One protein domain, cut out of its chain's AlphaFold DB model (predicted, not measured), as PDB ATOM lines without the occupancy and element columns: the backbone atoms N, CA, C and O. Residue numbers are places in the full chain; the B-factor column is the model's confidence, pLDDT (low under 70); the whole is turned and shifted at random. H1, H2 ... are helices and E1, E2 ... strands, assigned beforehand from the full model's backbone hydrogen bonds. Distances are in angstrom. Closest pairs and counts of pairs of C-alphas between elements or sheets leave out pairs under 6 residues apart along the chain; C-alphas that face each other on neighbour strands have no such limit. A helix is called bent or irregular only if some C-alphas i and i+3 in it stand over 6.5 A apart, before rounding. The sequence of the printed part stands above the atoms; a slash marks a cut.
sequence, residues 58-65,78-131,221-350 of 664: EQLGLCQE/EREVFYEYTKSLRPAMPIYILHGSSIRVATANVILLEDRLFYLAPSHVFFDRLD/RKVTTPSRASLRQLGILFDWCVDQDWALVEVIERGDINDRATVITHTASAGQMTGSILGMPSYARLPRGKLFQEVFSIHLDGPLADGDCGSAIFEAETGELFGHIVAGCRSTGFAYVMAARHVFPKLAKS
ATOM      1  N   GLU A  58     257.280 281.452 151.642       86.69
ATOM      2  CA  GLU A  58     257.172 282.907 151.490       86.69
ATOM      3  C   GLU A  58     258.203 283.665 152.333       86.69
ATOM      4  O   GLU A  58     258.586 283.221 153.413       86.69
ATOM      5  N   GLN A  59     258.592 284.864 151.893       89.50
ATOM      6  CA  GLN A  59     259.184 285.855 152.792       89.50
ATOM      7  C   GLN A  59     258.064 286.430 153.673       89.50
ATOM      8  O   GLN A  59     257.171 287.120 153.182       89.50
ATOM      9  N   LEU A  60     258.071 286.082 154.962       86.75
ATOM     10  CA  LEU A  60     256.980 286.328 155.913       86.75
ATOM     11  C   LEU A  60     257.012 287.757 156.485       86.75
ATOM     12  O   LEU A  60     257.067 287.957 157.700       86.75
ATOM     13  N   GLY A  61     256.974 288.752 155.599       77.56
ATOM     14  CA  GLY A  61     256.709 290.152 155.923       77.56
ATOM     15  C   GLY A  61     255.279 290.534 155.531       77.56
ATOM     16  O   GLY A  61     254.878 290.322 154.388       77.56
ATOM     17  N   LEU A  62     254.499 291.104 156.459       65.12
ATOM     18  CA  LEU A  62     253.073 291.367 156.217       65.12
ATOM     19  C   LEU A  62     252.853 292.447 155.144       65.12
ATOM     20  O   LEU A  62     252.959 293.637 155.426       65.12
ATOM     21  N   CYS A  63     252.450 292.032 153.946       55.50
ATOM     22  CA  CYS A  63     251.931 292.911 152.895       55.50
ATOM     23  C   CYS A  63     250.446 292.623 152.646       55.50
ATOM     24  O   CYS A  63     250.082 291.900 151.719       55.50
ATOM     25  N   GLN A  64     249.569 293.222 153.458       48.84
ATOM     26  CA  GLN A  64     248.167 293.425 153.068       48.84
ATOM     27  C   GLN A  64     248.056 294.704 152.235       48.84
ATOM     28  O   GLN A  64     247.494 295.709 152.667       48.84
ATOM     29  N   GLU A  65     248.633 294.666 151.037       46.78
ATOM     30  CA  GLU A  65     248.535 295.757 150.072       46.78
ATOM     31  C   GLU A  65     247.154 295.697 149.398       46.78
ATOM     32  O   GLU A  65     246.879 294.879 148.515       46.78
ATOM     33  N   GLU A  78     262.629 301.772 152.309       91.06
ATOM     34  CA  GLU A  78     262.050 302.468 153.460       91.06
ATOM     35  C   GLU A  78     263.115 302.593 154.560       91.06
ATOM     36  O   GLU A  78     263.909 301.675 154.783       91.06
ATOM     37  N   ARG A  79     263.189 303.745 155.235       91.50
ATOM     38  CA  ARG A  79     264.312 304.037 156.154       91.50
ATOM     39  C   ARG A  79     263.934 304.102 157.619       91.50
ATOM     40  O   ARG A  79     264.796 303.865 158.461       91.50
ATOM     41  N   GLU A  80     262.692 304.442 157.930       93.62
ATOM     42  CA  GLU A  80     262.241 304.614 159.306       93.62
ATOM     43  C   GLU A  80     261.707 303.297 159.867       93.62
ATOM     44  O   GLU A  80     260.827 302.661 159.285       93.62
ATOM     45  N   VAL A  81     262.242 302.888 161.018       94.44
ATOM     46  CA  VAL A  81     261.830 301.661 161.705       94.44
ATOM     47  C   VAL A  81     261.094 302.023 162.972       94.44
ATOM     48  O   VAL A  81     261.549 302.861 163.750       94.44
ATOM     49  N   PHE A  82     259.970 301.354 163.199       93.44
ATOM     50  CA  PHE A  82     259.058 301.623 164.294       93.44
ATOM     51  C   PHE A  82     258.930 300.419 165.227       93.44
ATOM     52  O   PHE A  82     259.117 299.268 164.835       93.44
ATOM     53  N   TYR A  83     258.549 300.694 166.467       91.31
ATOM     54  CA  TYR A  83     258.134 299.700 167.449       91.31
ATOM     55  C   TYR A  83     256.840 300.152 168.133       91.31
ATOM     56  O   TYR A  83     256.463 301.322 168.062       91.31
ATOM     57  N   GLU A  84     256.134 299.233 168.785       89.06
ATOM     58  CA  GLU A  84     254.932 299.578 169.546       89.06
ATOM     59  C   GLU A  84     255.332 300.092 170.939       89.06
ATOM     60  O   GLU A  84     255.826 299.318 171.757       89.06
ATOM     61  N   TYR A  85     255.124 301.384 171.228       83.69
ATOM     62  CA  TYR A  85     255.673 302.021 172.443       83.69
ATOM     63  C   TYR A  85     255.081 301.484 173.759       83.69
ATOM     64  O   TYR A  85     255.636 301.701 174.835       83.69
ATOM     65  N   THR A  86     253.951 300.781 173.677       81.19
ATOM     66  CA  THR A  86     253.300 300.062 174.783       81.19
ATOM     67  C   THR A  86     254.141 298.884 175.290       81.19
ATOM     68  O   THR A  86     253.939 298.413 176.413       81.19
ATOM     69  N   LYS A  87     255.081 298.398 174.471       79.38
ATOM     70  CA  LYS A  87     256.001 297.299 174.766       79.38
ATOM     71  C   LYS A  87     257.376 297.870 175.102       79.38
ATOM     72  O   LYS A  87     257.927 298.681 174.365       79.38
ATOM     73  N   SER A  88     257.964 297.396 176.199       77.06
ATOM     74  CA  SER A  88     259.379 297.634 176.502       77.06
ATOM     75  C   SER A  88     260.262 297.130 175.357       77.06
ATOM     76  O   SER A  88     259.970 296.072 174.793       77.06
ATOM     77  N   LEU A  89     261.361 297.834 175.072       79.56
ATOM     78  CA  LEU A  89     262.408 297.339 174.174       79.56
ATOM     79  C   LEU A  89     262.945 295.993 174.690       79.56
ATOM     80  O   LEU A  89     263.084 295.798 175.901       79.56
ATOM     81  N   ARG A  90     263.226 295.051 173.784       79.31
ATOM     82  CA  ARG A  90     263.726 293.709 174.119       79.31
ATOM     83  C   ARG A  90     264.823 293.280 173.146       79.31
ATOM     84  O   ARG A  90     264.712 293.588 171.965       79.31
ATOM     85  N   PRO A  91     265.805 292.474 173.590       81.31
ATOM     86  CA  PRO A  91     266.850 291.945 172.713       81.31
ATOM     87  C   PRO A  91     266.369 291.113 171.514       81.31
ATOM     88  O   PRO A  91     267.121 290.964 170.562       81.31
ATOM     89  N   ALA A  92     265.130 290.612 171.527       86.06
ATOM     90  CA  ALA A  92     264.409 290.154 170.341       86.06
ATOM     91  C   ALA A  92     262.966 290.680 170.407       86.06
ATOM     92  O   ALA A  92     262.298 290.524 171.439       86.06
ATOM     93  N   MET A  93     262.488 291.335 169.345       86.75
ATOM     94  CA  MET A  93     261.138 291.913 169.293       86.75
ATOM     95  C   MET A  93     260.620 292.142 167.865       86.75
ATOM     96  O   MET A  93     261.419 292.287 166.940       86.75
ATOM     97  N   PRO A  94     259.287 292.241 167.679       90.69
ATOM     98  CA  PRO A  94     258.707 292.735 166.440       90.69
ATOM     99  C   PRO A  94     259.091 294.197 166.182       90.69
ATOM    100  O   PRO A  94     258.910 295.053 167.055       90.69
ATOM    101  N   ILE A  95     259.551 294.473 164.967       92.44
ATOM    102  CA  ILE A  95     259.689 295.813 164.393       92.44
ATOM    103  C   ILE A  95     258.664 296.008 163.277       92.44
ATOM    104  O   ILE A  95     258.210 295.044 162.657       92.44
ATOM    105  N   TYR A  96     258.325 297.263 163.007       92.94
ATOM    106  CA  TYR A  96     257.340 297.653 162.008       92.94
ATOM    107  C   TYR A  96     257.957 298.642 161.021       92.94
ATOM    108  O   TYR A  96     258.619 299.597 161.426       92.94
ATOM    109  N   ILE A  97     257.730 298.412 159.732       92.75
ATOM    110  CA  ILE A  97     258.134 299.306 158.647       92.75
ATOM    111  C   ILE A  97     256.838 299.843 158.040       92.75
ATOM    112  O   ILE A  97     255.949 299.072 157.671       92.75
ATOM    113  N   LEU A  98     256.704 301.166 157.984       89.56
ATOM    114  CA  LEU A  98     255.599 301.810 157.277       89.56
ATOM    115  C   LEU A  98     255.946 301.805 155.788       89.56
ATOM    116  O   LEU A  98     257.049 302.201 155.437       89.56
ATOM    117  N   HIS A  99     255.028 301.348 154.938       84.00
ATOM    118  CA  HIS A  99     255.231 301.317 153.486       84.00
ATOM    119  C   HIS A  99     253.953 301.771 152.789       84.00
ATOM    120  O   HIS A  99     252.938 301.065 152.803       84.00
ATOM    121  N   GLY A 100     253.970 303.001 152.271       78.94
ATOM    122  CA  GLY A 100     252.781 303.678 151.751       78.94
ATOM    123  C   GLY A 100     251.623 303.693 152.765       78.94
ATOM    124  O   GLY A 100     251.682 304.353 153.811       78.94
ATOM    125  N   SER A 101     250.557 302.952 152.451       75.81
ATOM    126  CA  SER A 101     249.380 302.746 153.310       75.81
ATOM    127  C   SER A 101     249.460 301.498 154.206       75.81
ATOM    128  O   SER A 101     248.652 301.361 155.130       75.81
ATOM    129  N   SER A 102     250.421 300.601 153.966       82.06
ATOM    130  CA  SER A 102     250.583 299.321 154.661       82.06
ATOM    131  C   SER A 102     251.573 299.396 155.837       82.06
ATOM    132  O   SER A 102     252.307 300.373 156.017       82.06
ATOM    133  N   ILE A 103     251.576 298.351 156.673       87.12
ATOM    134  CA  ILE A 103     252.533 298.174 157.772       87.12
ATOM    135  C   ILE A 103     253.128 296.770 157.657       87.12
ATOM    136  O   ILE A 103     252.459 295.784 157.978       87.12
ATOM    137  N   ARG A 104     254.394 296.697 157.242       89.81
ATOM    138  CA  ARG A 104     255.187 295.463 157.248       89.81
ATOM    139  C   ARG A 104     255.699 295.192 158.660       89.81
ATOM    140  O   ARG A 104     255.931 296.118 159.437       89.81
ATOM    141  N   VAL A 105     255.883 293.919 158.997       91.12
ATOM    142  CA  VAL A 105     256.398 293.467 160.299       91.12
ATOM    143  C   VAL A 105     257.471 292.401 160.102       91.12
ATOM    144  O   VAL A 105     257.344 291.555 159.217       91.12
ATOM    145  N   ALA A 106     258.505 292.449 160.937       93.00
ATOM    146  CA  ALA A 106     259.570 291.454 161.049       93.00
ATOM    147  C   ALA A 106     259.974 291.285 162.518       93.00
ATOM    148  O   ALA A 106     259.740 292.177 163.333       93.00
ATOM    149  N   THR A 107     260.638 290.184 162.852       92.56
ATOM    150  CA  THR A 107     261.384 290.050 164.105       92.56
ATOM    151  C   THR A 107     262.767 290.649 163.892       92.56
ATOM    152  O   THR A 107     263.399 290.405 162.866       92.56
ATOM    153  N   ALA A 108     263.255 291.427 164.853       92.62
ATOM    154  CA  ALA A 108     264.628 291.904 164.844       92.62
ATOM    155  C   ALA A 108     265.307 291.665 166.193       92.62
ATOM    156  O   ALA A 108     264.660 291.665 167.247       92.62
ATOM    157  N   ASN A 109     266.624 291.471 166.149       91.38
ATOM    158  CA  ASN A 109     267.438 291.046 167.286       91.38
ATOM    159  C   ASN A 109     268.523 292.089 167.567       91.38
ATOM    160  O   ASN A 109     269.165 292.567 166.634       91.38
ATOM    161  N   VAL A 110     268.755 292.434 168.831       87.94
ATOM    162  CA  VAL A 110     269.804 293.385 169.216       87.94
ATOM    163  C   VAL A 110     271.185 292.810 168.911       87.94
ATOM    164  O   VAL A 110     271.502 291.683 169.291       87.94
ATOM    165  N   ILE A 111     272.029 293.622 168.276       87.31
ATOM    166  CA  ILE A 111     273.454 293.360 168.088       87.31
ATOM    167  C   ILE A 111     274.271 294.592 168.497       87.31
ATOM    168  O   ILE A 111     273.941 295.728 168.151       87.31
ATOM    169  N   LEU A 112     275.349 294.361 169.248       83.19
ATOM    170  CA  LEU A 112     276.308 295.391 169.639       83.19
ATOM    171  C   LEU A 112     277.468 295.404 168.636       83.19
ATOM    172  O   LEU A 112     278.142 294.389 168.454       83.19
ATOM    173  N   LEU A 113     277.705 296.544 167.985       83.50
ATOM    174  CA  LEU A 113     278.799 296.740 167.033       83.50
ATOM    175  C   LEU A 113     279.564 298.009 167.414       83.50
ATOM    176  O   LEU A 113     279.061 299.113 167.227       83.50
ATOM    177  N   GLU A 114     280.790 297.844 167.922       78.06
ATOM    178  CA  GLU A 114     281.683 298.950 168.313       78.06
ATOM    179  C   GLU A 114     281.012 299.914 169.306       78.06
ATOM    180  O   GLU A 114     280.866 301.107 169.046       78.06
ATOM    181  N   ASP A 115     280.528 299.347 170.416       73.62
ATOM    182  CA  ASP A 115     279.816 300.022 171.513       73.62
ATOM    183  C   ASP A 115     278.536 300.784 171.096       73.62
ATOM    184  O   ASP A 115     277.957 301.540 171.879       73.62
ATOM    185  N   ARG A 116     278.044 300.550 169.870       80.06
ATOM    186  CA  ARG A 116     276.777 301.077 169.344       80.06
ATOM    187  C   ARG A 116     275.773 299.945 169.148       80.06
ATOM    188  O   ARG A 116     276.110 298.868 168.658       80.06
ATOM    189  N   LEU A 117     274.531 300.203 169.547       85.12
ATOM    190  CA  LEU A 117     273.454 299.221 169.570       85.12
ATOM    191  C   LEU A 117     272.610 299.321 168.293       85.12
ATOM    192  O   LEU A 117     272.093 300.387 167.952       85.12
ATOM    193  N   PHE A 118     272.468 298.192 167.603       90.81
ATOM    194  CA  PHE A 118     271.660 298.043 166.395       90.81
ATOM    195  C   PHE A 118     270.618 296.942 166.588       90.81
ATOM    196  O   PHE A 118     270.802 296.049 167.413       90.81
ATOM    197  N   TYR A 119     269.566 296.952 165.772       93.06
ATOM    198  CA  TYR A 119     268.760 295.755 165.520       93.06
ATOM    199  C   TYR A 119     269.153 295.134 164.177       93.06
ATOM    200  O   TYR A 119     269.182 295.821 163.155       93.06
ATOM    201  N   LEU A 120     269.434 293.831 164.182       94.25
ATOM    202  CA  LEU A 120     269.563 292.991 162.998       94.25
ATOM    203  C   LEU A 120     268.171 292.474 162.608       94.25
ATOM    204  O   LEU A 120     267.544 291.729 163.365       94.25
ATOM    205  N   ALA A 121     267.712 292.890 161.433       94.94
ATOM    206  CA  ALA A 121     266.411 292.602 160.834       94.94
ATOM    207  C   ALA A 121     266.595 291.868 159.487       94.94
ATOM    208  O   ALA A 121     267.697 291.908 158.931       94.94
ATOM    209  N   PRO A 122     265.556 291.230 158.912       94.69
ATOM    210  CA  PRO A 122     265.606 290.791 157.522       94.69
ATOM    211  C   PRO A 122     265.578 292.021 156.602       94.69
ATOM    212  O   PRO A 122     265.003 293.053 156.950       94.69
ATOM    213  N   SER A 123     266.193 291.938 155.424       93.81
ATOM    214  CA  SER A 123     266.243 293.068 154.485       93.81
ATOM    215  C   SER A 123     264.935 293.269 153.717       93.81
ATOM    216  O   SER A 123     264.567 294.403 153.428       93.81
ATOM    217  N   HIS A 124     264.216 292.194 153.389       91.56
ATOM    218  CA  HIS A 124     263.128 292.239 152.411       91.56
ATOM    219  C   HIS A 124     261.948 293.115 152.842       91.56
ATOM    220  O   HIS A 124     261.295 293.702 151.990       91.56
ATOM    221  N   VAL A 125     261.700 293.276 154.146       91.75
ATOM    222  CA  VAL A 125     260.622 294.150 154.650       91.75
ATOM    223  C   VAL A 125     260.850 295.638 154.361       91.75
ATOM    224  O   VAL A 125     259.901 296.418 154.398       91.75
ATOM    225  N   PHE A 126     262.080 296.031 154.025       91.69
ATOM    226  CA  PHE A 126     262.432 297.393 153.628       91.69
ATOM    227  C   PHE A 126     262.201 297.673 152.131       91.69
ATOM    228  O   PHE A 126     262.338 298.819 151.715       91.69
ATOM    229  N   PHE A 127     261.844 296.660 151.329       87.31
ATOM    230  CA  PHE A 127     261.717 296.748 149.869       87.31
ATOM    231  C   PHE A 127     260.365 296.228 149.371       87.31
ATOM    232  O   PHE A 127     259.751 295.359 149.985       87.31
ATOM    233  N   ASP A 128     259.904 296.729 148.228       80.50
ATOM    234  CA  ASP A 128     258.622 296.318 147.639       80.50
ATOM    235  C   ASP A 128     258.665 294.879 147.123       80.50
ATOM    236  O   ASP A 128     259.685 294.416 146.586       80.50
ATOM    237  N   ARG A 129     257.528 294.186 147.241       69.00
ATOM    238  CA  ARG A 129     257.372 292.820 146.745       69.00
ATOM    239  C   ARG A 129     257.531 292.808 145.222       69.00
ATOM    240  O   ARG A 129     256.922 293.601 144.512       69.00
ATOM    241  N   LEU A 130     258.342 291.880 144.716       65.00
ATOM    242  CA  LEU A 130     258.328 291.535 143.297       65.00
ATOM    243  C   LEU A 130     257.047 290.739 143.024       65.00
ATOM    244  O   LEU A 130     256.989 289.535 143.281       65.00
ATOM    245  N   ASP A 131     256.015 291.429 142.544       53.94
ATOM    246  CA  ASP A 131     254.760 290.814 142.121       53.94
ATOM    247  C   ASP A 131     254.994 290.000 140.836       53.94
ATOM    248  O   ASP A 131     255.060 290.533 139.726       53.94
ATOM    249  N   ARG A 221     248.004 281.292 161.901       65.06
ATOM    250  CA  ARG A 221     248.044 282.217 163.036       65.06
ATOM    251  C   ARG A 221     247.901 283.660 162.549       65.06
ATOM    252  O   ARG A 221     248.828 284.232 161.987       65.06
ATOM    253  N   LYS A 222     246.727 284.266 162.760       58.88
ATOM    254  CA  LYS A 222     246.459 285.654 162.351       58.88
ATOM    255  C   LYS A 222     247.168 286.648 163.277       58.88
ATOM    256  O   LYS A 222     246.742 286.847 164.412       58.88
ATOM    257  N   VAL A 223     248.214 287.295 162.774       63.03
ATOM    258  CA  VAL A 223     248.917 288.378 163.476       63.03
ATOM    259  C   VAL A 223     248.096 289.667 163.393       63.03
ATOM    260  O   VAL A 223     247.641 290.066 162.322       63.03
ATOM    261  N   THR A 224     247.880 290.317 164.536       64.94
ATOM    262  CA  THR A 224     247.249 291.640 164.614       64.94
ATOM    263  C   THR A 224     248.308 292.724 164.454       64.94
ATOM    264  O   THR A 224     249.161 292.882 165.331       64.94
ATOM    265  N   THR A 225     248.244 293.494 163.370       68.62
ATOM    266  CA  THR A 225     249.030 294.723 163.228       68.62
ATOM    267  C   THR A 225     248.606 295.757 164.283       68.62
ATOM    268  O   THR A 225     247.408 295.923 164.530       68.62
ATOM    269  N   PRO A 226     249.557 296.458 164.929       79.69
ATOM    270  CA  PRO A 226     249.237 297.565 165.822       79.69
ATOM    271  C   PRO A 226     248.703 298.760 165.020       79.69
ATOM    272  O   PRO A 226     248.973 298.908 163.828       79.69
ATOM    273  N   SER A 227     247.978 299.662 165.682       83.81
ATOM    274  CA  SER A 227     247.574 300.922 165.052       83.81
ATOM    275  C   SER A 227     248.796 301.809 164.764       83.81
ATOM    276  O   SER A 227     249.750 301.830 165.546       83.81
ATOM    277  N   ARG A 228     248.755 302.624 163.700       83.69
ATOM    278  CA  ARG A 228     249.826 303.600 163.405       83.69
ATOM    279  C   ARG A 228     250.023 304.624 164.538       83.69
ATOM    280  O   ARG A 228     251.125 305.121 164.712       83.69
ATOM    281  N   ALA A 229     248.993 304.873 165.356       86.25
ATOM    282  CA  ALA A 229     249.058 305.733 166.545       86.25
ATOM    283  C   ALA A 229     249.695 305.066 167.787       86.25
ATOM    284  O   ALA A 229     250.029 305.758 168.745       86.25
ATOM    285  N   SER A 230     249.870 303.739 167.789       88.81
ATOM    286  CA  SER A 230     250.606 302.992 168.828       88.81
ATOM    287  C   SER A 230     252.084 302.761 168.477       88.81
ATOM    288  O   SER A 230     252.812 302.156 169.264       88.81
ATOM    289  N   LEU A 231     252.537 303.236 167.313       91.31
ATOM    290  CA  LEU A 231     253.912 303.099 166.841       91.31
ATOM    291  C   LEU A 231     254.758 304.336 167.171       91.31
ATOM    292  O   LEU A 231     254.292 305.468 167.069       91.31
ATOM    293  N   ARG A 232     256.026 304.106 167.519       90.81
ATOM    294  CA  ARG A 232     257.065 305.128 167.710       90.81
ATOM    295  C   ARG A 232     258.327 304.724 166.953       90.81
ATOM    296  O   ARG A 232     258.590 303.534 166.804       90.81
ATOM    297  N   GLN A 233     259.088 305.696 166.453       92.25
ATOM    298  CA  GLN A 233     260.340 305.441 165.739       92.25
ATOM    299  C   GLN A 233     261.388 304.843 166.692       92.25
ATOM    300  O   GLN A 233     261.763 305.462 167.682       92.25
ATOM    301  N   LEU A 234     261.849 303.636 166.374       91.75
ATOM    302  CA  LEU A 234     262.933 302.919 167.049       91.75
ATOM    303  C   LEU A 234     264.305 303.417 166.571       91.75
ATOM    304  O   LEU A 234     265.251 303.553 167.353       91.75
ATOM    305  N   GLY A 235     264.415 303.656 165.263       92.12
ATOM    306  CA  GLY A 235     265.693 303.851 164.596       92.12
ATOM    307  C   GLY A 235     265.584 304.058 163.089       92.12
ATOM    308  O   GLY A 235     264.486 304.204 162.542       92.12
ATOM    309  N   ILE A 236     266.742 304.061 162.428       92.69
ATOM    310  CA  ILE A 236     266.879 304.259 160.978       92.69
ATOM    311  C   ILE A 236     267.714 303.129 160.361       92.69
ATOM    312  O   ILE A 236     268.700 302.679 160.949       92.69
ATOM    313  N   LEU A 237     267.333 302.679 159.163       93.69
ATOM    314  CA  LEU A 237     268.098 301.726 158.355       93.69
ATOM    315  C   LEU A 237     269.503 302.278 158.039       93.69
ATOM    316  O   LEU A 237     269.646 303.299 157.366       93.69
ATOM    317  N   PHE A 238     270.536 301.585 158.517       92.12
ATOM    318  CA  PHE A 238     271.937 302.007 158.438       92.12
ATOM    319  C   PHE A 238     272.697 301.342 157.278       92.12
ATOM    320  O   PHE A 238     273.446 302.006 156.564       92.12
ATOM    321  N   ASP A 239     272.531 300.028 157.102       92.38
ATOM    322  CA  ASP A 239     273.302 299.201 156.160       92.38
ATOM    323  C   ASP A 239     272.595 297.850 155.945       92.38
ATOM    324  O   ASP A 239     271.928 297.366 156.857       92.38
ATOM    325  N   TRP A 240     272.704 297.232 154.766       93.75
ATOM    326  CA  TRP A 240     271.945 296.017 154.431       93.75
ATOM    327  C   TRP A 240     272.605 295.170 153.335       93.75
ATOM    328  O   TRP A 240     273.486 295.626 152.603       93.75
ATOM    329  N   CYS A 241     272.139 293.930 153.176       91.62
ATOM    330  CA  CYS A 241     272.475 293.064 152.049       91.62
ATOM    331  C   CYS A 241     271.264 292.218 151.643       91.62
ATOM    332  O   CYS A 241     270.818 291.367 152.409       91.62
ATOM    333  N   VAL A 242     270.783 292.426 150.414       89.44
ATOM    334  CA  VAL A 242     269.611 291.730 149.855       89.44
ATOM    335  C   VAL A 242     269.893 290.246 149.603       89.44
ATOM    336  O   VAL A 242     269.092 289.407 149.994       89.44
ATOM    337  N   ASP A 243     271.054 289.891 149.030       86.62
ATOM    338  CA  ASP A 243     271.391 288.488 148.718       86.62
ATOM    339  C   ASP A 243     271.333 287.574 149.953       86.62
ATOM    340  O   ASP A 243     270.924 286.422 149.859       86.62
ATOM    341  N   GLN A 244     271.749 288.092 151.113       90.00
ATOM    342  CA  GLN A 244     271.757 287.383 152.399       90.00
ATOM    343  C   GLN A 244     270.608 287.790 153.329       90.00
ATOM    344  O   GLN A 244     270.602 287.416 154.500       90.00
ATOM    345  N   ASP A 245     269.687 288.596 152.817       93.00
ATOM    346  CA  ASP A 245     268.512 289.106 153.500       93.00
ATOM    347  C   ASP A 245     268.737 289.571 154.952       93.00
ATOM    348  O   ASP A 245     268.098 289.086 155.885       93.00
ATOM    349  N   TRP A 246     269.649 290.530 155.147       94.62
ATOM    350  CA  TRP A 246     269.844 291.206 156.435       94.62
ATOM    351  C   TRP A 246     269.911 292.729 156.311       94.62
ATOM    352  O   TRP A 246     270.373 293.275 155.308       94.62
ATOM    353  N   ALA A 247     269.486 293.412 157.371       95.44
ATOM    354  CA  ALA A 247     269.517 294.857 157.541       95.44
ATOM    355  C   ALA A 247     269.931 295.218 158.978       95.44
ATOM    356  O   ALA A 247     269.481 294.593 159.937       95.44
ATOM    357  N   LEU A 248     270.780 296.234 159.123       94.81
ATOM    358  CA  LEU A 248     271.125 296.868 160.393       94.81
ATOM    359  C   LEU A 248     270.301 298.143 160.567       94.81
ATOM    360  O   LEU A 248     270.362 299.047 159.733       94.81
ATOM    361  N   VAL A 249     269.583 298.233 161.680       94.12
ATOM    362  CA  VAL A 249     268.825 299.415 162.104       94.12
ATOM    363  C   VAL A 249     269.585 300.084 163.244       94.12
ATOM    364  O   VAL A 249     269.770 299.468 164.293       94.12
ATOM    365  N   GLU A 250     270.034 301.324 163.060       91.38
ATOM    366  CA  GLU A 250     270.658 302.108 164.131       91.38
ATOM    367  C   GLU A 250     269.589 302.584 165.118       91.38
ATOM    368  O   GLU A 250     268.640 303.261 164.717       91.38
ATOM    369  N   VAL A 251     269.740 302.246 166.403       88.38
ATOM    370  CA  VAL A 251     268.783 302.642 167.444       88.38
ATOM    371  C   VAL A 251     269.000 304.095 167.845       88.38
ATOM    372  O   VAL A 251     270.073 304.475 168.314       88.38
ATOM    373  N   ILE A 252     267.944 304.894 167.700       83.00
ATOM    374  CA  ILE A 252     267.925 306.310 168.084       83.00
ATOM    375  C   ILE A 252     267.293 306.464 169.474       83.00
ATOM    376  O   ILE A 252     267.755 307.271 170.284       83.00
ATOM    377  N   GLU A 253     266.280 305.652 169.796       66.94
ATOM    378  CA  GLU A 253     265.662 305.663 171.121       66.94
ATOM    379  C   GLU A 253     266.503 304.898 172.157       66.94
ATOM    380  O   GLU A 253     266.406 303.679 172.309       66.94
ATOM    381  N   ARG A 254     267.293 305.649 172.931       56.53
ATOM    382  CA  ARG A 254     267.988 305.162 174.134       56.53
ATOM    383  C   ARG A 254     267.019 304.969 175.307       56.53
ATOM    384  O   ARG A 254     267.078 305.698 176.295       56.53
ATOM    385  N   GLY A 255     266.123 303.992 175.198       53.72
ATOM    386  CA  GLY A 255     265.537 303.373 176.388       53.72
ATOM    387  C   GLY A 255     266.584 302.524 177.120       53.72
ATOM    388  O   GLY A 255     267.561 302.099 176.504       53.72
ATOM    389  N   ASP A 256     266.367 302.240 178.408       47.47
ATOM    390  CA  ASP A 256     267.201 301.314 179.190       47.47
ATOM    391  C   ASP A 256     267.029 299.865 178.690       47.47
ATOM    392  O   ASP A 256     266.333 299.037 179.289       47.47
ATOM    393  N   ILE A 257     267.669 299.543 177.564       53.03
ATOM    394  CA  ILE A 257     267.920 298.163 177.155       53.03
ATOM    395  C   ILE A 257     268.895 297.599 178.187       53.03
ATOM    396  O   ILE A 257     270.064 297.954 178.219       53.03
ATOM    397  N   ASN A 258     268.381 296.763 179.085       45.38
ATOM    398  CA  ASN A 258     269.146 296.237 180.208       45.38
ATOM    399  C   ASN A 258     270.311 295.358 179.717       45.38
ATOM    400  O   ASN A 258     270.094 294.193 179.374       45.38
ATOM    401  N   ASP A 259     271.537 295.893 179.776       40.16
ATOM    402  CA  ASP A 259     272.817 295.259 179.389       40.16
ATOM    403  C   ASP A 259     273.116 293.908 180.078       40.16
ATOM    404  O   ASP A 259     274.137 293.270 179.818       40.16
ATOM    405  N   ARG A 260     272.260 293.465 181.009       30.25
ATOM    406  CA  ARG A 260     272.375 292.197 181.745       30.25
ATOM    407  C   ARG A 260     271.180 291.260 181.552       30.25
ATOM    408  O   ARG A 260     271.057 290.275 182.282       30.25
ATOM    409  N   ALA A 261     270.294 291.538 180.597       28.53
ATOM    410  CA  ALA A 261     269.186 290.650 180.262       28.53
ATOM    411  C   ALA A 261     269.685 289.385 179.536       28.53
ATOM    412  O   ALA A 261     270.198 289.456 178.422       28.53
ATOM    413  N   THR A 262     269.499 288.211 180.145       25.08
ATOM    414  CA  THR A 262     269.705 286.925 179.462       25.08
ATOM    415  C   THR A 262     268.660 286.761 178.359       25.08
ATOM    416  O   THR A 262     267.462 286.868 178.624       25.08
ATOM    417  N   VAL A 263     269.108 286.511 177.128       26.45
ATOM    418  CA  VAL A 263     268.242 286.440 175.943       26.45
ATOM    419  C   VAL A 263     267.909 284.990 175.611       26.45
ATOM    420  O   VAL A 263     268.788 284.134 175.601       26.45
ATOM    421  N   ILE A 264     266.642 284.739 175.292       36.44
ATOM    422  CA  ILE A 264     266.165 283.538 174.601       36.44
ATOM    423  C   ILE A 264     265.369 284.039 173.392       36.44
ATOM    424  O   ILE A 264     264.697 285.069 173.484       36.44
ATOM    425  N   THR A 265     265.477 283.356 172.252       35.50
ATOM    426  CA  THR A 265     264.823 283.798 171.013       35.50
ATOM    427  C   THR A 265     263.297 283.743 171.090       35.50
ATOM    428  O   THR A 265     262.707 282.903 171.780       35.50
ATOM    429  N   HIS A 266     262.654 284.646 170.354       53.84
ATOM    430  CA  HIS A 266     261.207 284.746 170.243       53.84
ATOM    431  C   HIS A 266     260.810 285.053 168.799       53.84
ATOM    432  O   HIS A 266     261.236 286.072 168.258       53.84
ATOM    433  N   THR A 267     259.945 284.228 168.215       55.25
ATOM    434  CA  THR A 267     259.228 284.570 166.983       55.25
ATOM    435  C   THR A 267     258.149 285.610 167.290       55.25
ATOM    436  O   THR A 267     257.525 285.571 168.360       55.25
ATOM    437  N   ALA A 268     257.919 286.561 166.377       56.69
ATOM    438  CA  ALA A 268     256.916 287.613 166.560       56.69
ATOM    439  C   ALA A 268     255.499 287.060 166.776       56.69
ATOM    440  O   ALA A 268     254.706 287.671 167.501       56.69
ATOM    441  N   SER A 269     255.174 285.920 166.161       56.38
ATOM    442  CA  SER A 269     253.851 285.314 166.249       56.38
ATOM    443  C   SER A 269     253.664 284.467 167.511       56.38
ATOM    444  O   SER A 269     252.607 284.573 168.149       56.38
ATOM    445  N   ALA A 270     254.653 283.643 167.890       55.78
ATOM    446  CA  ALA A 270     254.478 282.546 168.850       55.78
ATOM    447  C   ALA A 270     255.351 282.603 170.114       55.78
ATOM    448  O   ALA A 270     254.977 281.978 171.109       55.78
ATOM    449  N   GLY A 271     256.443 283.370 170.127       67.38
ATOM    450  CA  GLY A 271     257.410 283.364 171.225       67.38
ATOM    451  C   GLY A 271     258.480 282.288 171.023       67.38
ATOM    452  O   GLY A 271     259.036 282.171 169.939       67.38
ATOM    453  N   GLN A 272     258.826 281.529 172.064       72.25
ATOM    454  CA  GLN A 272     259.820 280.458 171.925       72.25
ATOM    455  C   GLN A 272     259.212 279.252 171.189       72.25
ATOM    456  O   GLN A 272     258.158 278.755 171.582       72.25
ATOM    457  N   MET A 273     259.898 278.775 170.149       76.62
ATOM    458  CA  MET A 273     259.552 277.577 169.376       76.62
ATOM    459  C   MET A 273     260.751 276.622 169.348       76.62
ATOM    460  O   MET A 273     261.898 277.069 169.391       76.62
ATOM    461  N   THR A 274     260.481 275.322 169.281       79.38
ATOM    462  CA  THR A 274     261.469 274.260 169.037       79.38
ATOM    463  C   THR A 274     261.349 273.746 167.599       79.38
ATOM    464  O   THR A 274     260.469 274.182 166.851       79.38
ATOM    465  N   GLY A 275     262.270 272.878 167.184       82.50
ATOM    466  CA  GLY A 275     262.265 272.262 165.861       82.50
ATOM    467  C   GLY A 275     263.554 271.505 165.561       82.50
ATOM    468  O   GLY A 275     264.457 271.435 166.398       82.50
ATOM    469  N   SER A 276     263.654 270.968 164.347       79.62
ATOM    470  CA  SER A 276     264.820 270.241 163.839       79.62
ATOM    471  C   SER A 276     265.470 270.957 162.652       79.62
ATOM    472  O   SER A 276     264.802 271.579 161.824       79.62
ATOM    473  N   ILE A 277     266.800 270.865 162.559       78.69
ATOM    474  CA  ILE A 277     267.562 271.300 161.383       78.69
ATOM    475  C   ILE A 277     267.673 270.107 160.433       78.69
ATOM    476  O   ILE A 277     268.134 269.033 160.824       78.69
ATOM    477  N   LEU A 278     267.285 270.291 159.173       73.94
ATOM    478  CA  LEU A 278     267.489 269.293 158.130       73.94
ATOM    479  C   LEU A 278     268.938 269.423 157.642       73.94
ATOM    480  O   LEU A 278     269.308 270.414 157.018       73.94
ATOM    481  N   GLY A 279     269.772 268.432 157.963       55.41
ATOM    482  CA  GLY A 279     271.240 268.524 157.904       55.41
ATOM    483  C   GLY A 279     271.896 268.679 156.522       55.41
ATOM    484  O   GLY A 279     273.116 268.575 156.434       55.41
ATOM    485  N   MET A 280     271.134 268.917 155.449       71.25
ATOM    486  CA  MET A 280     271.674 269.231 154.122       71.25
ATOM    487  C   MET A 280     271.502 270.727 153.813       71.25
ATOM    488  O   MET A 280     270.372 271.223 153.854       71.25
ATOM    489  N   PRO A 281     272.577 271.456 153.452       76.00
ATOM    490  CA  PRO A 281     272.446 272.823 152.966       76.00
ATOM    491  C   PRO A 281     271.657 272.857 151.654       76.00
ATOM    492  O   PRO A 281     271.816 272.005 150.779       76.00
ATOM    493  N   SER A 282     270.815 273.871 151.512       83.19
ATOM    494  CA  SER A 282     270.081 274.201 150.289       83.19
ATOM    495  C   SER A 282     270.654 275.487 149.682       83.19
ATOM    496  O   SER A 282     271.304 276.267 150.374       83.19
ATOM    497  N   TYR A 283     270.421 275.737 148.392       86.25
ATOM    498  CA  TYR A 283     270.872 276.966 147.732       86.25
ATOM    499  C   TYR A 283     269.682 277.759 147.200       86.25
ATOM    500  O   TYR A 283     268.928 277.269 146.362       86.25
ATOM    501  N   ALA A 284     269.529 278.995 147.668       84.31
ATOM    502  CA  ALA A 284     268.420 279.874 147.310       84.31
ATOM    503  C   ALA A 284     268.938 281.223 146.793       84.31
ATOM    504  O   ALA A 284     269.797 281.850 147.415       84.31
ATOM    505  N   ARG A 285     268.387 281.699 145.672       86.12
ATOM    506  CA  ARG A 285     268.496 283.105 145.260       86.12
ATOM    507  C   ARG A 285     267.256 283.830 145.769       86.12
ATOM    508  O   ARG A 285     266.160 283.589 145.268       86.12
ATOM    509  N   LEU A 286     267.430 284.675 146.781       84.44
ATOM    510  CA  LEU A 286     266.330 285.407 147.411       84.44
ATOM    511  C   LEU A 286     265.787 286.510 146.472       84.44
ATOM    512  O   LEU A 286     266.526 286.971 145.594       84.44
ATOM    513  N   PRO A 287     264.519 286.947 146.614       81.31
ATOM    514  CA  PRO A 287     263.952 288.041 145.820       81.31
ATOM    515  C   PRO A 287     264.812 289.313 145.863       81.31
ATOM    516  O   PRO A 287     265.422 289.625 146.882       81.31
ATOM    517  N   ARG A 288     264.897 290.025 144.729       76.06
ATOM    518  CA  ARG A 288     265.847 291.131 144.455       76.06
ATOM    519  C   ARG A 288     267.352 290.764 144.558       76.06
ATOM    520  O   ARG A 288     268.189 291.581 144.178       76.06
ATOM    521  N   GLY A 289     267.717 289.559 145.006       79.62
ATOM    522  CA  GLY A 289     269.095 289.065 145.075       79.62
ATOM    523  C   GLY A 289     269.672 288.676 143.708       79.62
ATOM    524  O   GLY A 289     268.970 288.168 142.829       79.62
ATOM    525  N   LYS A 290     270.978 288.893 143.531       82.00
ATOM    526  CA  LYS A 290     271.733 288.526 142.320       82.00
ATOM    527  C   LYS A 290     272.433 287.170 142.462       82.00
ATOM    528  O   LYS A 290     272.680 286.517 141.450       82.00
ATOM    529  N   LEU A 291     272.741 286.744 143.688       83.25
ATOM    530  CA  LEU A 291     273.506 285.525 143.979       83.25
ATOM    531  C   LEU A 291     272.641 284.415 144.595       83.25
ATOM    532  O   LEU A 291     271.686 284.678 145.321       83.25
ATOM    533  N   PHE A 292     273.019 283.159 144.342       84.69
ATOM    534  CA  PHE A 292     272.545 282.020 145.130       84.69
ATOM    535  C   PHE A 292     273.342 281.947 146.435       84.69
ATOM    536  O   PHE A 292     274.571 281.850 146.410       84.69
ATOM    537  N   GLN A 293     272.645 281.964 147.567       86.06
ATOM    538  CA  GLN A 293     273.225 281.788 148.893       86.06
ATOM    539  C   GLN A 293     272.944 280.386 149.433       86.06
ATOM    540  O   GLN A 293     271.879 279.821 149.195       86.06
ATOM    541  N   GLU A 294     273.893 279.849 150.200       87.81
ATOM    542  CA  GLU A 294     273.657 278.682 151.051       87.81
ATOM    543  C   GLU A 294     272.685 279.068 152.181       87.81
ATOM    544  O   GLU A 294     272.938 280.017 152.929       87.81
ATOM    545  N   VAL A 295     271.589 278.322 152.298       89.12
ATOM    546  CA  VAL A 295     270.567 278.436 153.345       89.12
ATOM    547  C   VAL A 295     270.307 277.066 153.961       89.12
ATOM    548  O   VAL A 295     270.481 276.036 153.310       89.12
ATOM    549  N   PHE A 296     269.877 277.040 155.217       87.12
ATOM    550  CA  PHE A 296     269.557 275.802 155.921       87.12
ATOM    551  C   PHE A 296     268.056 275.620 156.051       87.12
ATOM    552  O   PHE A 296     267.344 276.544 156.439       87.12
ATOM    553  N   SER A 297     267.596 274.416 155.734       87.19
ATOM    554  CA  SER A 297     266.202 274.023 155.888       87.19
ATOM    555  C   SER A 297     265.956 273.574 157.327       87.19
ATOM    556  O   SER A 297     266.706 272.755 157.857       87.19
ATOM    557  N   ILE A 298     264.914 274.099 157.966       86.19
ATOM    558  CA  ILE A 298     264.485 273.700 159.313       86.19
ATOM    559  C   ILE A 298     262.996 273.355 159.312       86.19
ATOM    560  O   ILE A 298     262.243 273.873 158.489       86.19
ATOM    561  N   HIS A 299     262.567 272.528 160.260       86.06
ATOM    562  CA  HIS A 299     261.160 272.250 160.536       86.06
ATOM    563  C   HIS A 299     260.849 272.619 161.988       86.06
ATOM    564  O   HIS A 299     261.424 272.035 162.905       86.06
ATOM    565  N   LEU A 300     259.956 273.584 162.204       85.12
ATOM    566  CA  LEU A 300     259.569 274.057 163.534       85.12
ATOM    567  C   LEU A 300     258.299 273.369 164.052       85.12
ATOM    568  O   LEU A 300     257.403 273.004 163.291       85.12
ATOM    569  N   ASP A 301     258.193 273.258 165.373       83.56
ATOM    570  CA  ASP A 301     257.090 272.596 166.082       83.56
ATOM    571  C   ASP A 301     255.852 273.515 166.218       83.56
ATOM    572  O   ASP A 301     255.266 273.668 167.294       83.56
ATOM    573  N   GLY A 302     255.469 274.197 165.133       81.31
ATOM    574  CA  GLY A 302     254.307 275.083 165.105       81.31
ATOM    575  C   GLY A 302     254.138 275.884 163.805       81.31
ATOM    576  O   GLY A 302     255.042 275.917 162.970       81.31
ATOM    577  N   PRO A 303     252.992 276.574 163.635       83.88
ATOM    578  CA  PRO A 303     252.740 277.432 162.479       83.88
ATOM    579  C   PRO A 303     253.672 278.643 162.466       83.88
ATOM    580  O   PRO A 303     253.931 279.245 163.510       83.88
ATOM    581  N   LEU A 304     254.050 279.063 161.262       87.75
ATOM    582  CA  LEU A 304     254.707 280.343 161.006       87.75
ATOM    583  C   LEU A 304     253.698 281.389 160.511       87.75
ATOM    584  O   LEU A 304     252.698 281.061 159.864       87.75
ATOM    585  N   ALA A 305     253.963 282.662 160.788       87.69
ATOM    586  CA  ALA A 305     253.154 283.788 160.331       87.69
ATOM    587  C   ALA A 305     254.010 285.016 159.981       87.69
ATOM    588  O   ALA A 305     255.230 285.025 160.152       87.69
ATOM    589  N   ASP A 306     253.364 286.068 159.474       87.06
ATOM    590  CA  ASP A 306     254.057 287.315 159.157       87.06
ATOM    591  C   ASP A 306     254.702 287.931 160.402       87.06
ATOM    592  O   ASP A 306     254.086 288.018 161.466       87.06
ATOM    593  N   GLY A 307     255.938 288.391 160.255       88.75
ATOM    594  CA  GLY A 307     256.772 288.849 161.356       88.75
ATOM    595  C   GLY A 307     257.747 287.794 161.870       88.75
ATOM    596  O   GLY A 307     258.690 288.165 162.560       88.75
ATOM    597  N   ASP A 308     257.596 286.510 161.531       91.19
ATOM    598  CA  ASP A 308     258.529 285.476 162.005       91.19
ATOM    599  C   ASP A 308     259.849 285.451 161.206       91.19
ATOM    600  O   ASP A 308     260.867 284.961 161.700       91.19
ATOM    601  N   CYS A 309     259.893 286.067 160.020       93.38
ATOM    602  CA  CYS A 309     261.155 286.394 159.355       93.38
ATOM    603  C   CYS A 309     262.021 287.325 160.219       93.38
ATOM    604  O   CYS A 309     261.525 288.244 160.874       93.38
ATOM    605  N   GLY A 310     263.329 287.069 160.221       92.62
ATOM    606  CA  GLY A 310     264.298 287.687 161.123       92.62
ATOM    607  C   GLY A 310     264.427 287.025 162.495       92.62
ATOM    608  O   GLY A 310     265.349 287.366 163.231       92.62
ATOM    609  N   SER A 311     263.574 286.054 162.851       92.25
ATOM    610  CA  SER A 311     263.736 285.309 164.109       92.25
ATOM    611  C   SER A 311     265.085 284.596 164.130       92.25
ATOM    612  O   SER A 311     265.411 283.850 163.203       92.25
ATOM    613  N   ALA A 312     265.869 284.828 165.183       90.56
ATOM    614  CA  ALA A 312     267.153 284.172 165.377       90.56
ATOM    615  C   ALA A 312     266.961 282.700 165.780       90.56
ATOM    616  O   ALA A 312     266.192 282.394 166.693       90.56
ATOM    617  N   ILE A 313     267.672 281.793 165.116       88.00
ATOM    618  CA  ILE A 313     267.680 280.355 165.397       88.00
ATOM    619  C   ILE A 313     268.950 280.025 166.175       88.00
ATOM    620  O   ILE A 313     270.049 280.384 165.751       88.00
ATOM    621  N   PHE A 314     268.788 279.329 167.296       84.94
ATOM    622  CA  PHE A 314     269.875 278.898 168.169       84.94
ATOM    623  C   PHE A 314     269.887 277.374 168.265       84.94
ATOM    624  O   PHE A 314     268.826 276.750 168.318       84.94
ATOM    625  N   GLU A 315     271.075 276.779 168.299       80.19
ATOM    626  CA  GLU A 315     271.229 275.344 168.526       80.19
ATOM    627  C   GLU A 315     270.929 274.997 169.994       80.19
ATOM    628  O   GLU A 315     271.401 275.661 170.916       80.19
ATOM    629  N   ALA A 316     270.120 273.958 170.217       73.19
ATOM    630  CA  ALA A 316     269.550 273.667 171.533       73.19
ATOM    631  C   ALA A 316     270.566 273.146 172.569       73.19
ATOM    632  O   ALA A 316     270.347 273.328 173.766       73.19
ATOM    633  N   GLU A 317     271.656 272.506 172.131       70.94
ATOM    634  CA  GLU A 317     272.678 271.941 173.026       70.94
ATOM    635  C   GLU A 317     273.783 272.948 173.375       70.94
ATOM    636  O   GLU A 317     274.188 273.051 174.533       70.94
ATOM    637  N   THR A 318     274.267 273.701 172.384       75.38
ATOM    638  CA  THR A 318     275.386 274.647 172.534       75.38
ATOM    639  C   THR A 318     274.931 276.053 172.924       75.38
ATOM    640  O   THR A 318     275.681 276.791 173.563       75.38
ATOM    641  N   GLY A 319     273.706 276.439 172.548       75.88
ATOM    642  CA  GLY A 319     273.230 277.817 172.625       75.88
ATOM    643  C   GLY A 319     273.851 278.748 171.575       75.88
ATOM    644  O   GLY A 319     273.699 279.965 171.694       75.88
ATOM    645  N   GLU A 320     274.556 278.221 170.567       78.19
ATOM    646  CA  GLU A 320     275.161 279.041 169.512       78.19
ATOM    647  C   GLU A 320     274.123 279.549 168.500       78.19
ATOM    648  O   GLU A 320     273.126 278.887 168.199       78.19
ATOM    649  N   LEU A 321     274.356 280.754 167.966       84.12
ATOM    650  CA  LEU A 321     273.498 281.363 166.949       84.12
ATOM    651  C   LEU A 321     273.736 280.687 165.594       84.12
ATOM    652  O   LEU A 321     274.708 280.982 164.899       84.12
ATOM    653  N   PHE A 322     272.799 279.837 165.189       85.00
ATOM    654  CA  PHE A 322     272.828 279.150 163.903       85.00
ATOM    655  C   PHE A 322     272.570 280.115 162.733       85.00
ATOM    656  O   PHE A 322     273.263 280.062 161.715       85.00
ATOM    657  N   GLY A 323     271.612 281.039 162.875       90.50
ATOM    658  CA  GLY A 323     271.237 281.977 161.811       90.50
ATOM    659  C   GLY A 323     269.932 282.731 162.068       90.50
ATOM    660  O   GLY A 323     269.475 282.799 163.207       90.50
ATOM    661  N   HIS A 324     269.313 283.275 161.017       92.81
ATOM    662  CA  HIS A 324     267.983 283.908 161.081       92.81
ATOM    663  C   HIS A 324     267.039 283.424 159.971       92.81
ATOM    664  O   HIS A 324     267.483 283.118 158.864       92.81
ATOM    665  N   ILE A 325     265.731 283.357 160.253       93.81
ATOM    666  CA  ILE A 325     264.707 282.968 159.262       93.81
ATOM    667  C   ILE A 325     264.624 284.017 158.141       93.81
ATOM    668  O   ILE A 325     264.395 285.194 158.421       93.81
ATOM    669  N   VAL A 326     264.727 283.586 156.881       93.38
ATOM    670  CA  VAL A 326     264.570 284.448 155.686       93.38
ATOM    671  C   VAL A 326     263.315 284.137 154.867       93.38
ATOM    672  O   VAL A 326     262.780 285.029 154.214       93.38
ATOM    673  N   ALA A 327     262.799 282.907 154.941       91.38
ATOM    674  CA  ALA A 327     261.520 282.507 154.348       91.38
ATOM    675  C   ALA A 327     260.896 281.339 155.130       91.38
ATOM    676  O   ALA A 327     261.624 280.577 155.769       91.38
ATOM    677  N   GLY A 328     259.573 281.169 155.070       89.69
ATOM    678  CA  GLY A 328     258.853 280.122 155.799       89.69
ATOM    679  C   GLY A 328     257.507 279.726 155.191       89.69
ATOM    680  O   GLY A 328     256.876 280.501 154.473       89.69
ATOM    681  N   CYS A 329     257.077 278.496 155.477       87.00
ATOM    682  CA  CYS A 329     255.786 277.941 155.083       87.00
ATOM    683  C   CYS A 329     254.816 277.993 156.272       87.00
ATOM    684  O   CYS A 329     255.004 277.325 157.294       87.00
ATOM    685  N   ARG A 330     253.750 278.790 156.129       85.25
ATOM    686  CA  ARG A 330     252.787 279.092 157.208       85.25
ATOM    687  C   ARG A 330     252.084 277.854 157.774       85.25
ATOM    688  O   ARG A 330     251.718 277.838 158.946       85.25
ATOM    689  N   SER A 331     251.857 276.845 156.932       79.56
ATOM    690  CA  SER A 331     251.063 275.654 157.253       79.56
ATOM    691  C   SER A 331     251.859 274.506 157.866       79.56
ATOM    692  O   SER A 331     251.258 273.717 158.584       79.56
ATOM    693  N   THR A 332     253.166 274.394 157.613       82.94
ATOM    694  CA  THR A 332     253.984 273.258 158.092       82.94
ATOM    695  C   THR A 332     255.024 273.633 159.144       82.94
ATOM    696  O   THR A 332     255.515 272.752 159.833       82.94
ATOM    697  N   GLY A 333     255.382 274.915 159.282       82.75
ATOM    698  CA  GLY A 333     256.500 275.321 160.144       82.75
ATOM    699  C   GLY A 333     257.881 275.109 159.508       82.75
ATOM    700  O   GLY A 333     258.897 275.379 160.145       82.75
ATOM    701  N   PHE A 334     257.941 274.663 158.248       87.88
ATOM    702  CA  PHE A 334     259.183 274.608 157.475       87.88
ATOM    703  C   PHE A 334     259.722 276.021 157.193       87.88
ATOM    704  O   PHE A 334     258.948 276.911 156.828       87.88
ATOM    705  N   ALA A 335     261.035 276.229 157.296       89.56
ATOM    706  CA  ALA A 335     261.676 277.510 156.998       89.56
ATOM    707  C   ALA A 335     263.089 277.384 156.410       89.56
ATOM    708  O   ALA A 335     263.811 276.424 156.675       89.56
ATOM    709  N   TYR A 336     263.501 278.414 155.663       91.94
ATOM    710  CA  TYR A 336     264.895 278.656 155.295       91.94
ATOM    711  C   TYR A 336     265.552 279.640 156.263       91.94
ATOM    712  O   TYR A 336     265.019 280.717 156.553       91.94
ATOM    713  N   VAL A 337     266.757 279.283 156.698       90.81
ATOM    714  CA  VAL A 337     267.605 280.039 157.618       90.81
ATOM    715  C   VAL A 337     268.878 280.486 156.903       90.81
ATOM    716  O   VAL A 337     269.609 279.665 156.347       90.81
ATOM    717  N   MET A 338     269.183 281.781 156.954       93.69
ATOM    718  CA  MET A 338     270.494 282.298 156.560       93.69
ATOM    719  C   MET A 338     271.483 282.060 157.700       93.69
ATOM    720  O   MET A 338     271.297 282.590 158.796       93.69
ATOM    721  N   ALA A 339     272.530 281.270 157.463       89.38
ATOM    722  CA  ALA A 339     273.483 280.918 158.515       89.38
ATOM    723  C   ALA A 339     274.284 282.140 159.004       89.38
ATOM    724  O   ALA A 339     274.800 282.923 158.199       89.38
ATOM    725  N   ALA A 340     274.464 282.272 160.322       87.50
ATOM    726  CA  ALA A 340     275.128 283.425 160.941       87.50
ATOM    727  C   ALA A 340     276.557 283.639 160.406       87.50
ATOM    728  O   ALA A 340     276.964 284.776 160.149       87.50
ATOM    729  N   ARG A 341     277.278 282.542 160.121       84.06
ATOM    730  CA  ARG A 341     278.615 282.533 159.495       84.06
ATOM    731  C   ARG A 341     278.696 283.284 158.158       84.06
ATOM    732  O   ARG A 341     279.755 283.800 157.820       84.06
ATOM    733  N   HIS A 342     277.592 283.401 157.414       86.12
ATOM    734  CA  HIS A 342     277.544 284.147 156.148       86.12
ATOM    735  C   HIS A 342     277.323 285.646 156.347       86.12
ATOM    736  O   HIS A 342     277.788 286.455 155.538       86.12
ATOM    737  N   VAL A 343     276.620 286.008 157.419       90.00
ATOM    738  CA  VAL A 343     276.163 287.370 157.728       90.00
ATOM    739  C   VAL A 343     277.217 288.130 158.533       90.00
ATOM    740  O   VAL A 343     277.644 289.221 158.145       90.00
ATOM    741  N   PHE A 344     277.698 287.542 159.630       87.69
ATOM    742  CA  PHE A 344     278.573 288.197 160.609       87.69
ATOM    743  C   PHE A 344     279.893 288.738 160.015       87.69
ATOM    744  O   PHE A 344     280.268 289.864 160.356       87.69
ATOM    745  N   PRO A 345     280.571 288.064 159.059       87.50
ATOM    746  CA  PRO A 345     281.743 288.624 158.379       87.50
ATOM    747  C   PRO A 345     281.461 289.878 157.537       87.50
ATOM    748  O   PRO A 345     282.399 290.619 157.223       87.50
ATOM    749  N   LYS A 346     280.200 290.144 157.162       87.56
ATOM    750  CA  LYS A 346     279.796 291.425 156.559       87.56
ATOM    751  C   LYS A 346     279.466 292.468 157.627       87.56
ATOM    752  O   LYS A 346     279.966 293.583 157.507       87.56
ATOM    753  N   LEU A 347     278.762 292.100 158.704       87.81
ATOM    754  CA  LEU A 347     278.502 293.010 159.837       87.81
ATOM    755  C   LEU A 347     279.812 293.553 160.442       87.81
ATOM    756  O   LEU A 347     279.923 294.741 160.739       87.81
ATOM    757  N   ALA A 348     280.860 292.725 160.509       83.00
ATOM    758  CA  ALA A 348     282.206 293.138 160.917       83.00
ATOM    759  C   ALA A 348     282.858 294.178 159.974       83.00
ATOM    760  O   ALA A 348     283.678 294.983 160.411       83.00
ATOM    761  N   LYS A 349     282.491 294.220 158.684       85.62
ATOM    762  CA  LYS A 349     282.920 295.285 157.751       85.62
ATOM    763  C   LYS A 349     282.095 296.562 157.937       85.62
ATOM    764  O   LYS A 349     282.591 297.657 157.678       85.62
ATOM    765  N   SER A 350     280.854 296.444 158.398       84.62
ATOM    766  CA  SER A 350     280.005 297.576 158.789       84.62
ATOM    767  C   SER A 350     280.511 298.225 160.085       84.62
ATOM    768  O   SER A 350     280.635 299.445 160.134       84.62
TER     769      SER A 350
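This is residues 58 to 65, 78 to 131 and 221 to 350 of the 664 residues of the protein "Nicotinamide N-methyltransferase" of Metarhizium guizhouense (strain ARSEF 977) (UniProt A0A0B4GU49). Two strand-built lobes sit side by side: a closed barrel of six strands, E1 to E6, and a strongly twisted sheet of five strands, E7 to E11, folded back on itself. H1 runs from the end of E11 in the folded sheet to the outside of the barrel, bridging the two lobes. The printed part has 192 residues with eleven named strands followed by one named helix; both sheets are antiparallel, with E1 E2 E3 E4 E6 E5 round the barrel and E7 E8 E11 E10 E9 across the folded sheet. The class is mostly strand, though under half of the residues, 94 of 192, are in named elements. The whole is compact and rounded, with a radius of gyration of the C-alphas of 15.4 A and spans of 43 by 39 by 32 A.

Residues 58 to 65 come first, with no named element. E1 is residues 80 to 84, with C-alpha 80 at (262.241, 304.614, 159.306), and E2 is residues 92 to 99, 22.2 A long. E3, residues 102 to 113, is the longest strand by residues, 30.9 A, and bends by 60 degrees at residue 109. E4 is residues 116 to 121. E5, residues 231 to 241, is 25.8 A long and bends by 67 degrees at residue 238; E6 is residues 246 to 251. E7, residues 275 to 284, begins at (262.265, 272.262, 165.861), is 21.0 A long and bends by 83 degrees at residue 280. E8 is residues 293 to 300, 21.5 A long; E9 is residues 312 to 314; E10 is residues 321 to 328, 18.4 A long; E11 is residues 334 to 339. H1, residues 340 to 350, is 15.1 A long and ends with C-alpha 350 at (280.005, 297.576, 158.789). H1 is only just irregular: C-alphas 342 and 345 are 6.53 A apart.

In the barrel, E1 E2 E3 E4 form a meander, each strand the antiparallel neighbour of the one before. Across the hairpin E1 and E2, N 82 and O 96 are within hydrogen-bond range at 2.8 A. The pairing of E3 is staggered: residues 102 to 109 pair with E2, as N 95 and O 106 at 2.8 A, and residues 109 to 113 with E4, as N 111 and O 118 at 2.9 A. E4 and E6 have N 119 and O 249 at 2.9 A. E5 and E6 are a hairpin, with N 238 and O 248 at 2.8 A, and E5 closes the ring on E1, with N 234 and O 81 at 2.8 A. In the folded sheet, E7 and E8 face E10 and E9, with E11 as the hinge. N 282 and O 295 of the hairpin E7 and E8 are 2.8 A apart, N 337 and O 296 of E11 and E8 2.8 A, N 326 and O 336 of E10 and E11 2.9 A, and N 313 and O 323 of E9 and E10 2.8 A. E9 E10 E11 form a second meander; with E8, the antiparallel neighbour of E11, they make a Greek key. E3 of the barrel and E9 of the folded sheet have one pair of C-alphas within 8 A, their closest, those of Asn 109 and Ala 312, 7.1 A apart. H1 is on the folded sheet, over E10, and stands up from it at 77 degrees; their closest C-alphas, Gly 323 and Ala 340, are 4.2 A apart. H1 is also on the barrel, outside it, at a height of 8.8 A, only just over E6, on which 3 of its C-alphas fall. In H1, 4 of 7 O i to N i+4 pairs are within hydrogen-bond range.

The C-alphas farthest apart, those of Ala 229 and Met 280, are 44.7 A apart. Residues 66 to 77 and 132 to 220 are not printed; the C-alpha gaps across these cuts are 15.5 A and 23.6 A. The long links are E6 to E7, residues 252 to 274, and E8 to E9. Mean pLDDT of the printed part is 80.9; residues 62 to 65, 129 to 131, 221 to 225, 253 to 271 and 279 are under 70.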